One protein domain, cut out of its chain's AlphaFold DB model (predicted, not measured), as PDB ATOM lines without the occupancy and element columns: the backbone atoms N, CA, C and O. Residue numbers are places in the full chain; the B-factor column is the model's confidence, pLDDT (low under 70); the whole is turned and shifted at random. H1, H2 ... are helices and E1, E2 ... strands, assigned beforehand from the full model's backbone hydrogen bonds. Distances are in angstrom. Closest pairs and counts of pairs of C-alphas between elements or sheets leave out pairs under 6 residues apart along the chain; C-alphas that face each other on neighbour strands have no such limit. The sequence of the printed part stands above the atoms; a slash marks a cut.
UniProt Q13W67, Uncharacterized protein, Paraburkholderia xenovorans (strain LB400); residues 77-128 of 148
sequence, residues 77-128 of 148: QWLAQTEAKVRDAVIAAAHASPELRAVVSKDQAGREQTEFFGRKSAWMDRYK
ATOM      1  N   GLN A  77     -41.945 -12.769  26.103       68.88
ATOM      2  CA  GLN A  77     -40.796 -13.666  26.178       68.88
ATOM      3  C   GLN A  77     -40.863 -14.656  27.355       68.88
ATOM      4  O   GLN A  77     -40.538 -15.828  27.182       68.88
ATOM      5  N   TRP A  78     -41.295 -14.222  28.542       68.56
ATOM      6  CA  TRP A  78     -41.462 -15.099  29.705       68.56
ATOM      7  C   TRP A  78     -42.612 -16.091  29.513       68.56
ATOM      8  O   TRP A  78     -42.482 -17.267  29.865       68.56
ATOM      9  N   LEU A  79     -43.716 -15.640  28.909       70.75
ATOM     10  CA  LEU A  79     -44.843 -16.511  28.573       70.75
ATOM     11  C   LEU A  79     -44.421 -17.583  27.565       70.75
ATOM     12  O   LEU A  79     -44.628 -18.764  27.827       70.75
ATOM     13  N   ALA A  80     -43.728 -17.194  26.491       69.19
ATOM     14  CA  ALA A  80     -43.218 -18.124  25.485       69.19
ATOM     15  C   ALA A  80     -42.238 -19.158  26.072       69.19
ATOM     16  O   ALA A  80     -42.304 -20.343  25.742       69.19
ATOM     17  N   GLN A  81     -41.348 -18.743  26.981       77.69
ATOM     18  CA  GLN A  81     -40.438 -19.662  27.678       77.69
ATOM     19  C   GLN A  81     -41.184 -20.645  28.583       77.69
ATOM     20  O   GLN A  81     -40.824 -21.820  28.661       77.69
ATOM     21  N   THR A  82     -42.207 -20.167  29.286       75.81
ATOM     22  CA  THR A  82     -43.013 -20.996  30.184       75.81
ATOM     23  C   THR A  82     -43.847 -21.996  29.390       75.81
ATOM     24  O   THR A  82     -43.851 -23.181  29.714       75.81
ATOM     25  N   GLU A  83     -44.471 -21.560  28.298       72.56
ATOM     26  CA  GLU A  83     -45.206 -22.422  27.372       72.56
ATOM     27  C   GLU A  83     -44.305 -23.506  26.765       72.56
ATOM     28  O   GLU A  83     -44.688 -24.674  26.727       72.56
ATOM     29  N   ALA A  84     -43.082 -23.154  26.345       80.19
ATOM     30  CA  ALA A  84     -42.100 -24.125  25.866       80.19
ATOM     31  C   ALA A  84     -41.795 -25.197  26.927       80.19
ATOM     32  O   ALA A  84     -41.929 -26.385  26.644       80.19
ATOM     33  N   LYS A  85     -41.503 -24.793  28.171       80.94
ATOM     34  CA  LYS A  85     -41.229 -25.729  29.277       80.94
ATOM     35  C   LYS A  85     -42.407 -26.652  29.585       80.94
ATOM     36  O   LYS A  85     -42.208 -27.838  29.834       80.94
ATOM     37  N   VAL A  86     -43.629 -26.114  29.590       77.00
ATOM     38  CA  VAL A  86     -44.845 -26.901  29.847       77.00
ATOM     39  C   VAL A  86     -45.058 -27.928  28.736       77.00
ATOM     40  O   VAL A  86     -45.286 -29.100  29.026       77.00
ATOM     41  N   ARG A  87     -44.925 -27.519  27.472       73.94
ATOM     42  CA  ARG A  87     -45.023 -28.415  26.314       73.94
ATOM     43  C   ARG A  87     -44.001 -29.550  26.376       73.94
ATOM     44  O   ARG A  87     -44.390 -30.705  26.217       73.94
ATOM     45  N   ASP A  88     -42.736 -29.250  26.663       79.19
ATOM     46  CA  ASP A  88     -41.682 -30.268  26.740       79.19
ATOM     47  C   ASP A  88     -41.958 -31.288  27.855       79.19
ATOM     48  O   ASP A  88     -41.820 -32.497  27.652       79.19
ATOM     49  N   ALA A  89     -42.421 -30.819  29.020       78.62
ATOM     50  CA  ALA A  89     -42.795 -31.684  30.135       78.62
ATOM     51  C   ALA A  89     -43.976 -32.607  29.786       78.62
ATOM     52  O   ALA A  89     -43.960 -33.792  30.132       78.62
ATOM     53  N   VAL A  90     -44.979 -32.090  29.071       73.81
ATOM     54  CA  VAL A  90     -46.135 -32.871  28.607       73.81
ATOM     55  C   VAL A  90     -45.707 -33.949  27.608       73.81
ATOM     56  O   VAL A  90     -46.118 -35.101  27.749       73.81
ATOM     57  N   ILE A  91     -44.847 -33.617  26.639       74.50
ATOM     58  CA  ILE A  91     -44.341 -34.582  25.646       74.50
ATOM     59  C   ILE A  91     -43.524 -35.684  26.332       74.50
ATOM     60  O   ILE A  91     -43.748 -36.873  26.086       74.50
ATOM     61  N   ALA A  92     -42.615 -35.314  27.237       75.50
ATOM     62  CA  ALA A  92     -41.798 -36.273  27.974       75.50
ATOM     63  C   ALA A  92     -42.660 -37.242  28.802       75.50
ATOM     64  O   ALA A  92     -42.440 -38.456  28.773       75.50
ATOM     65  N   ALA A  93     -43.685 -36.725  29.488       74.94
ATOM     66  CA  ALA A  93     -44.636 -37.542  30.236       74.94
ATOM     67  C   ALA A  93     -45.446 -38.475  29.319       74.94
ATOM     68  O   ALA A  93     -45.630 -39.650  29.640       74.94
ATOM     69  N   ALA A  94     -45.880 -37.991  28.151       67.94
ATOM     70  CA  ALA A  94     -46.606 -38.797  27.174       67.94
ATOM     71  C   ALA A  94     -45.755 -39.965  26.638       67.94
ATOM     72  O   ALA A  94     -46.255 -41.079  26.490       67.94
ATOM     73  N   HIS A  95     -44.454 -39.752  26.415       69.44
ATOM     74  CA  HIS A  95     -43.524 -40.797  25.961       69.44
ATOM     75  C   HIS A  95     -43.188 -41.819  27.056       69.44
ATOM     76  O   HIS A  95     -42.864 -42.970  26.754       69.44
ATOM     77  N   ALA A  96     -43.303 -41.433  28.328       72.12
ATOM     78  CA  ALA A  96     -43.135 -42.340  29.459       72.12
ATOM     79  C   ALA A  96     -44.328 -43.301  29.656       72.12
ATOM     80  O   ALA A  96     -44.196 -44.270  30.411       72.12
ATOM     81  N   SER A  97     -45.460 -43.072  28.971       73.56
ATOM     82  CA  SER A  97     -46.673 -43.892  29.077       73.56
ATOM     83  C   SER A  97     -46.405 -45.378  28.776       73.56
ATOM     84  O   SER A  97     -45.790 -45.697  27.750       73.56
ATOM     85  N   PRO A  98     -46.890 -46.309  29.625       70.44
ATOM     86  CA  PRO A  98     -46.750 -47.747  29.396       70.44
ATOM     87  C   PRO A  98     -47.582 -48.249  28.207       70.44
ATOM     88  O   PRO A  98     -47.266 -49.293  27.646       70.44
ATOM     89  N   GLU A  99     -48.614 -47.510  27.800       76.06
ATOM     90  CA  GLU A  99     -49.480 -47.836  26.666       76.06
ATOM     91  C   GLU A  99     -49.168 -46.918  25.480       76.06
ATOM     92  O   GLU A  99     -49.066 -45.702  25.666       76.06
ATOM     93  N   LEU A 100     -49.066 -47.482  24.265       74.50
ATOM     94  CA  LEU A 100     -48.972 -46.686  23.039       74.50
ATOM     95  C   LEU A 100     -50.372 -46.220  22.619       74.50
ATOM     96  O   LEU A 100     -51.239 -47.041  22.311       74.50
ATOM     97  N   ARG A 101     -50.585 -44.906  22.589       73.88
ATOM     98  CA  ARG A 101     -51.857 -44.275  22.224       73.88
ATOM     99  C   ARG A 101     -51.699 -43.508  20.919       73.88
ATOM    100  O   ARG A 101     -50.763 -42.728  20.772       73.88
ATOM    101  N   ALA A 102     -52.619 -43.742  19.988       79.44
ATOM    102  CA  ALA A 102     -52.729 -42.953  18.771       79.44
ATOM    103  C   ALA A 102     -53.475 -41.653  19.084       79.44
ATOM    104  O   ALA A 102     -54.562 -41.685  19.664       79.44
ATOM    105  N   VAL A 103     -52.896 -40.528  18.694       77.75
ATOM    106  CA  VAL A 103     -53.516 -39.210  18.744       77.75
ATOM    107  C   VAL A 103     -53.650 -38.736  17.311       77.75
ATOM    108  O   VAL A 103     -52.662 -38.611  16.592       77.75
ATOM    109  N   VAL A 104     -54.891 -38.512  16.894       82.50
ATOM    110  CA  VAL A 104     -55.202 -38.008  15.560       82.50
ATOM    111  C   VAL A 104     -55.392 -36.502  15.662       82.50
ATOM    112  O   VAL A 104     -56.247 -36.025  16.407       82.50
ATOM    113  N   SER A 105     -54.582 -35.757  14.927       82.62
ATOM    114  CA  SER A 105     -54.674 -34.311  14.767       82.62
ATOM    115  C   SER A 105     -54.937 -33.976  13.296       82.62
ATOM    116  O   SER A 105     -54.868 -34.840  12.423       82.62
ATOM    117  N   LYS A 106     -55.294 -32.724  13.005       83.62
ATOM    118  CA  LYS A 106     -55.425 -32.233  11.628       83.62
ATOM    119  C   LYS A 106     -54.392 -31.150  11.378       83.62
ATOM    120  O   LYS A 106     -54.220 -30.267  12.218       83.62
ATOM    121  N   ASP A 107     -53.718 -31.222  10.235       79.56
ATOM    122  CA  ASP A 107     -52.829 -30.152   9.787       79.56
ATOM    123  C   ASP A 107     -53.632 -28.917   9.335       79.56
ATOM    124  O   ASP A 107     -54.859 -28.948   9.220       79.56
ATOM    125  N   GLN A 108     -52.944 -27.807   9.054       73.75
ATOM    126  CA  GLN A 108     -53.594 -26.574   8.584       73.75
ATOM    127  C   GLN A 108     -54.309 -26.736   7.227       73.75
ATOM    128  O   GLN A 108     -55.143 -25.906   6.876       73.75
ATOM    129  N   ALA A 109     -54.008 -27.800   6.475       83.56
ATOM    130  CA  ALA A 109     -54.674 -28.155   5.224       83.56
ATOM    131  C   ALA A 109     -55.838 -29.150   5.429       83.56
ATOM    132  O   ALA A 109     -56.445 -29.593   4.456       83.56
ATOM    133  N   GLY A 110     -56.160 -29.509   6.678       80.81
ATOM    134  CA  GLY A 110     -57.250 -30.414   7.038       80.81
ATOM    135  C   GLY A 110     -56.935 -31.906   6.896       80.81
ATOM    136  O   GLY A 110     -57.840 -32.723   7.068       80.81
ATOM    137  N   ARG A 111     -55.684 -32.284   6.602       77.88
ATOM    138  CA  ARG A 111     -55.254 -33.687   6.511       77.88
ATOM    139  C   ARG A 111     -55.071 -34.271   7.904       77.88
ATOM    140  O   ARG A 111     -54.492 -33.625   8.774       77.88
ATOM    141  N   GLU A 112     -55.533 -35.500   8.099       84.56
ATOM    142  CA  GLU A 112     -55.364 -36.206   9.368       84.56
ATOM    143  C   GLU A 112     -53.918 -36.685   9.525       84.56
ATOM    144  O   GLU A 112     -53.383 -37.407   8.683       84.56
ATOM    145  N   GLN A 113     -53.283 -36.267  10.614       74.31
ATOM    146  CA  GLN A 113     -51.977 -36.727  11.058       74.31
ATOM    147  C   GLN A 113     -52.186 -37.601  12.291       74.31
ATOM    148  O   GLN A 113     -52.906 -37.227  13.211       74.31
ATOM    149  N   THR A 114     -51.595 -38.795  12.301       79.19
ATOM    150  CA  THR A 114     -51.652 -39.683  13.468       79.19
ATOM    151  C   THR A 114     -50.275 -39.760  14.101       79.19
ATOM    152  O   THR A 114     -49.338 -40.281  13.499       79.19
ATOM    153  N   GLU A 115     -50.170 -39.265  15.326       77.19
ATOM    154  CA  GLU A 115     -48.977 -39.367  16.158       77.19
ATOM    155  C   GLU A 115     -49.186 -40.454  17.214       77.19
ATOM    156  O   GLU A 115     -50.289 -40.644  17.728       77.19
ATOM    157  N   PHE A 116     -48.132 -41.198  17.541       75.94
ATOM    158  CA  PHE A 116     -48.200 -42.256  18.544       75.94
ATOM    159  C   PHE A 116     -47.362 -41.882  19.764       75.94
ATOM    160  O   PHE A 116     -46.151 -41.702  19.653       75.94
ATOM    161  N   PHE A 117     -48.001 -41.830  20.932       75.31
ATOM    162  CA  PHE A 117     -47.362 -41.492  22.203       75.31
ATOM    163  C   PHE A 117     -47.280 -42.708  23.124       75.31
ATOM    164  O   PHE A 117     -48.250 -43.455  23.250       75.31
ATOM    165  N   GLY A 118     -46.135 -42.893  23.782       77.12
ATOM    166  CA  GLY A 118     -45.866 -43.987  24.721       77.12
ATOM    167  C   GLY A 118     -44.720 -44.898  24.277       77.12
ATOM    168  O   GLY A 118     -44.009 -44.626  23.309       77.12
ATOM    169  N   ARG A 119     -44.514 -46.007  24.995       76.62
ATOM    170  CA  ARG A 119     -43.413 -46.940  24.708       76.62
ATOM    171  C   ARG A 119     -43.660 -47.735  23.421       76.62
ATOM    172  O   ARG A 119     -44.597 -48.524  23.343       76.62
ATOM    173  N   LYS A 120     -42.744 -47.633  22.446       71.25
ATOM    174  CA  LYS A 120     -42.765 -48.424  21.194       71.25
ATOM    175  C   LYS A 120     -42.859 -49.938  21.442       71.25
ATOM    176  O   LYS A 120     -43.513 -50.640  20.674       71.25
ATOM    177  N   SER A 121     -42.242 -50.435  22.520       71.50
ATOM    178  CA  SER A 121     -42.310 -51.850  22.910       71.50
ATOM    179  C   SER A 121     -43.748 -52.324  23.131       71.50
ATOM    180  O   SER A 121     -44.103 -53.383  22.635       71.50
ATOM    181  N   ALA A 122     -44.606 -51.507  23.752       68.62
ATOM    182  CA  ALA A 122     -45.997 -51.866  24.031       68.62
ATOM    183  C   ALA A 122     -46.815 -52.133  22.753       68.62
ATOM    184  O   ALA A 122     -47.705 -52.981  22.734       68.62
ATOM    185  N   TRP A 123     -46.505 -51.431  21.661       67.50
ATOM    186  CA  TRP A 123     -47.122 -51.675  20.355       67.50
ATOM    187  C   TRP A 123     -46.543 -52.905  19.666       67.50
ATOM    188  O   TRP A 123     -47.299 -53.735  19.166       67.50
ATOM    189  N   MET A 124     -45.218 -53.066  19.697       68.81
ATOM    190  CA  MET A 124     -44.557 -54.256  19.154       68.81
ATOM    191  C   MET A 124     -45.066 -55.533  19.829       68.81
ATOM    192  O   MET A 124     -45.341 -56.505  19.136       68.81
ATOM    193  N   ASP A 125     -45.255 -55.519  21.150       67.75
ATOM    194  CA  ASP A 125     -45.774 -56.656  21.914       67.75
ATOM    195  C   ASP A 125     -47.217 -57.002  21.517       67.75
ATOM    196  O   ASP A 125     -47.553 -58.177  21.372       67.75
ATOM    197  N   ARG A 126     -48.060 -55.990  21.261       63.78
ATOM    198  CA  ARG A 126     -49.464 -56.171  20.853       63.78
ATOM    199  C   ARG A 126     -49.627 -56.748  19.444       63.78
ATOM    200  O   ARG A 126     -50.586 -57.476  19.205       63.78
ATOM    201  N   TYR A 127     -48.719 -56.431  18.521       59.81
ATOM    202  CA  TYR A 127     -48.797 -56.845  17.111       59.81
ATOM    203  C   TYR A 127     -47.733 -57.875  16.706       59.81
ATOM    204  O   TYR A 127     -47.597 -58.188  15.525       59.81
ATOM    205  N   LYS A 128     -46.999 -58.441  17.675       59.44
ATOM    206  CA  LYS A 128     -45.947 -59.451  17.458       59.44
ATOM    207  C   LYS A 128     -46.440 -60.698  16.713       59.44
ATOM    208  O   LYS A 128     -45.640 -61.387  16.086       59.44
TER     209      LYS A 128
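Overview. This is residues 77 to 128 of the 148 residues of an uncharacterized protein of Paraburkholderia xenovorans (strain LB400) (UniProt Q13W67). A long helix, H1, and a short one, H2, make the two ends of a flat, open shape, and between them a two-stranded hairpin, E1 and E2, projects to one side from the place where the inner ends of the helices come nearest. Residues 77 to 90 of H1 stick out as a free arm, and no closed core is formed. The printed part has 52 residues, with two named helices and two named strands in the order H1, E1, E2, H2; the class is mixed, helices and strands, and the sheet, in the order E1 - E2, is antiparallel. The whole is only just loose, close to extended, with a radius of gyration of the C-alphas of 14.3 A, and the C-alphas span 47 by 29 by 9 A.

Arrangement. The printed part begins with H1, residues 77 to 95, whose residues 77 to 90 stand free, with no C-alpha 8 or more apart along the chain within 10 A. A tight link of 5 residues leads from it to E1, residues 101 to 106. Another tight link of 5 residues leads on to E2, residues 112 to 117. E1 and E2 form a hairpin of antiparallel neighbours, with 151 degrees between their directions. C-alphas 104 and 114 face each other at 4.4 A. N 101 and O 117 are within hydrogen-bond range at 2.8 A, as are N 113 and O 105 at 2.8 A. The closest C-alphas of H1 and E2 are those of His 95 and Phe 117, 5.4 A apart. A tight link of 2 residues joins E2 to H2, residues 120 to 127. H2 is apart from H1 and from E1. In H1 and H2 every O i to N i+4 pair is within hydrogen-bond range.

Along the chain. H1 begins at C-alpha 77, at (-40.796, -13.666, 26.178), and ends at C-alpha 95, at (-43.524, -40.797, 25.961), 27.3 A from first to last C-alpha. E1, from Arg 101 to Lys 106, measures 16.4 A, and E2, from Glu 112 to Phe 117, 16.0 A. H2 runs 11.1 A from Lys 120 to Tyr 127, whose C-alpha is at (-48.797, -56.845, 17.111).

Size, cuts and confidence. The two C-alphas farthest apart are those of Gln 77 and Lys 128, 46.9 A. Without residues 77 to 90 the body has 38 residues and spans 34 by 24 by 8 A. The printed part has no cut, and none of its links is long. The mean pLDDT of the printed part is 74.4; residues 77 to 78, 80, 94 to 95 and 122 to 128 are under 70.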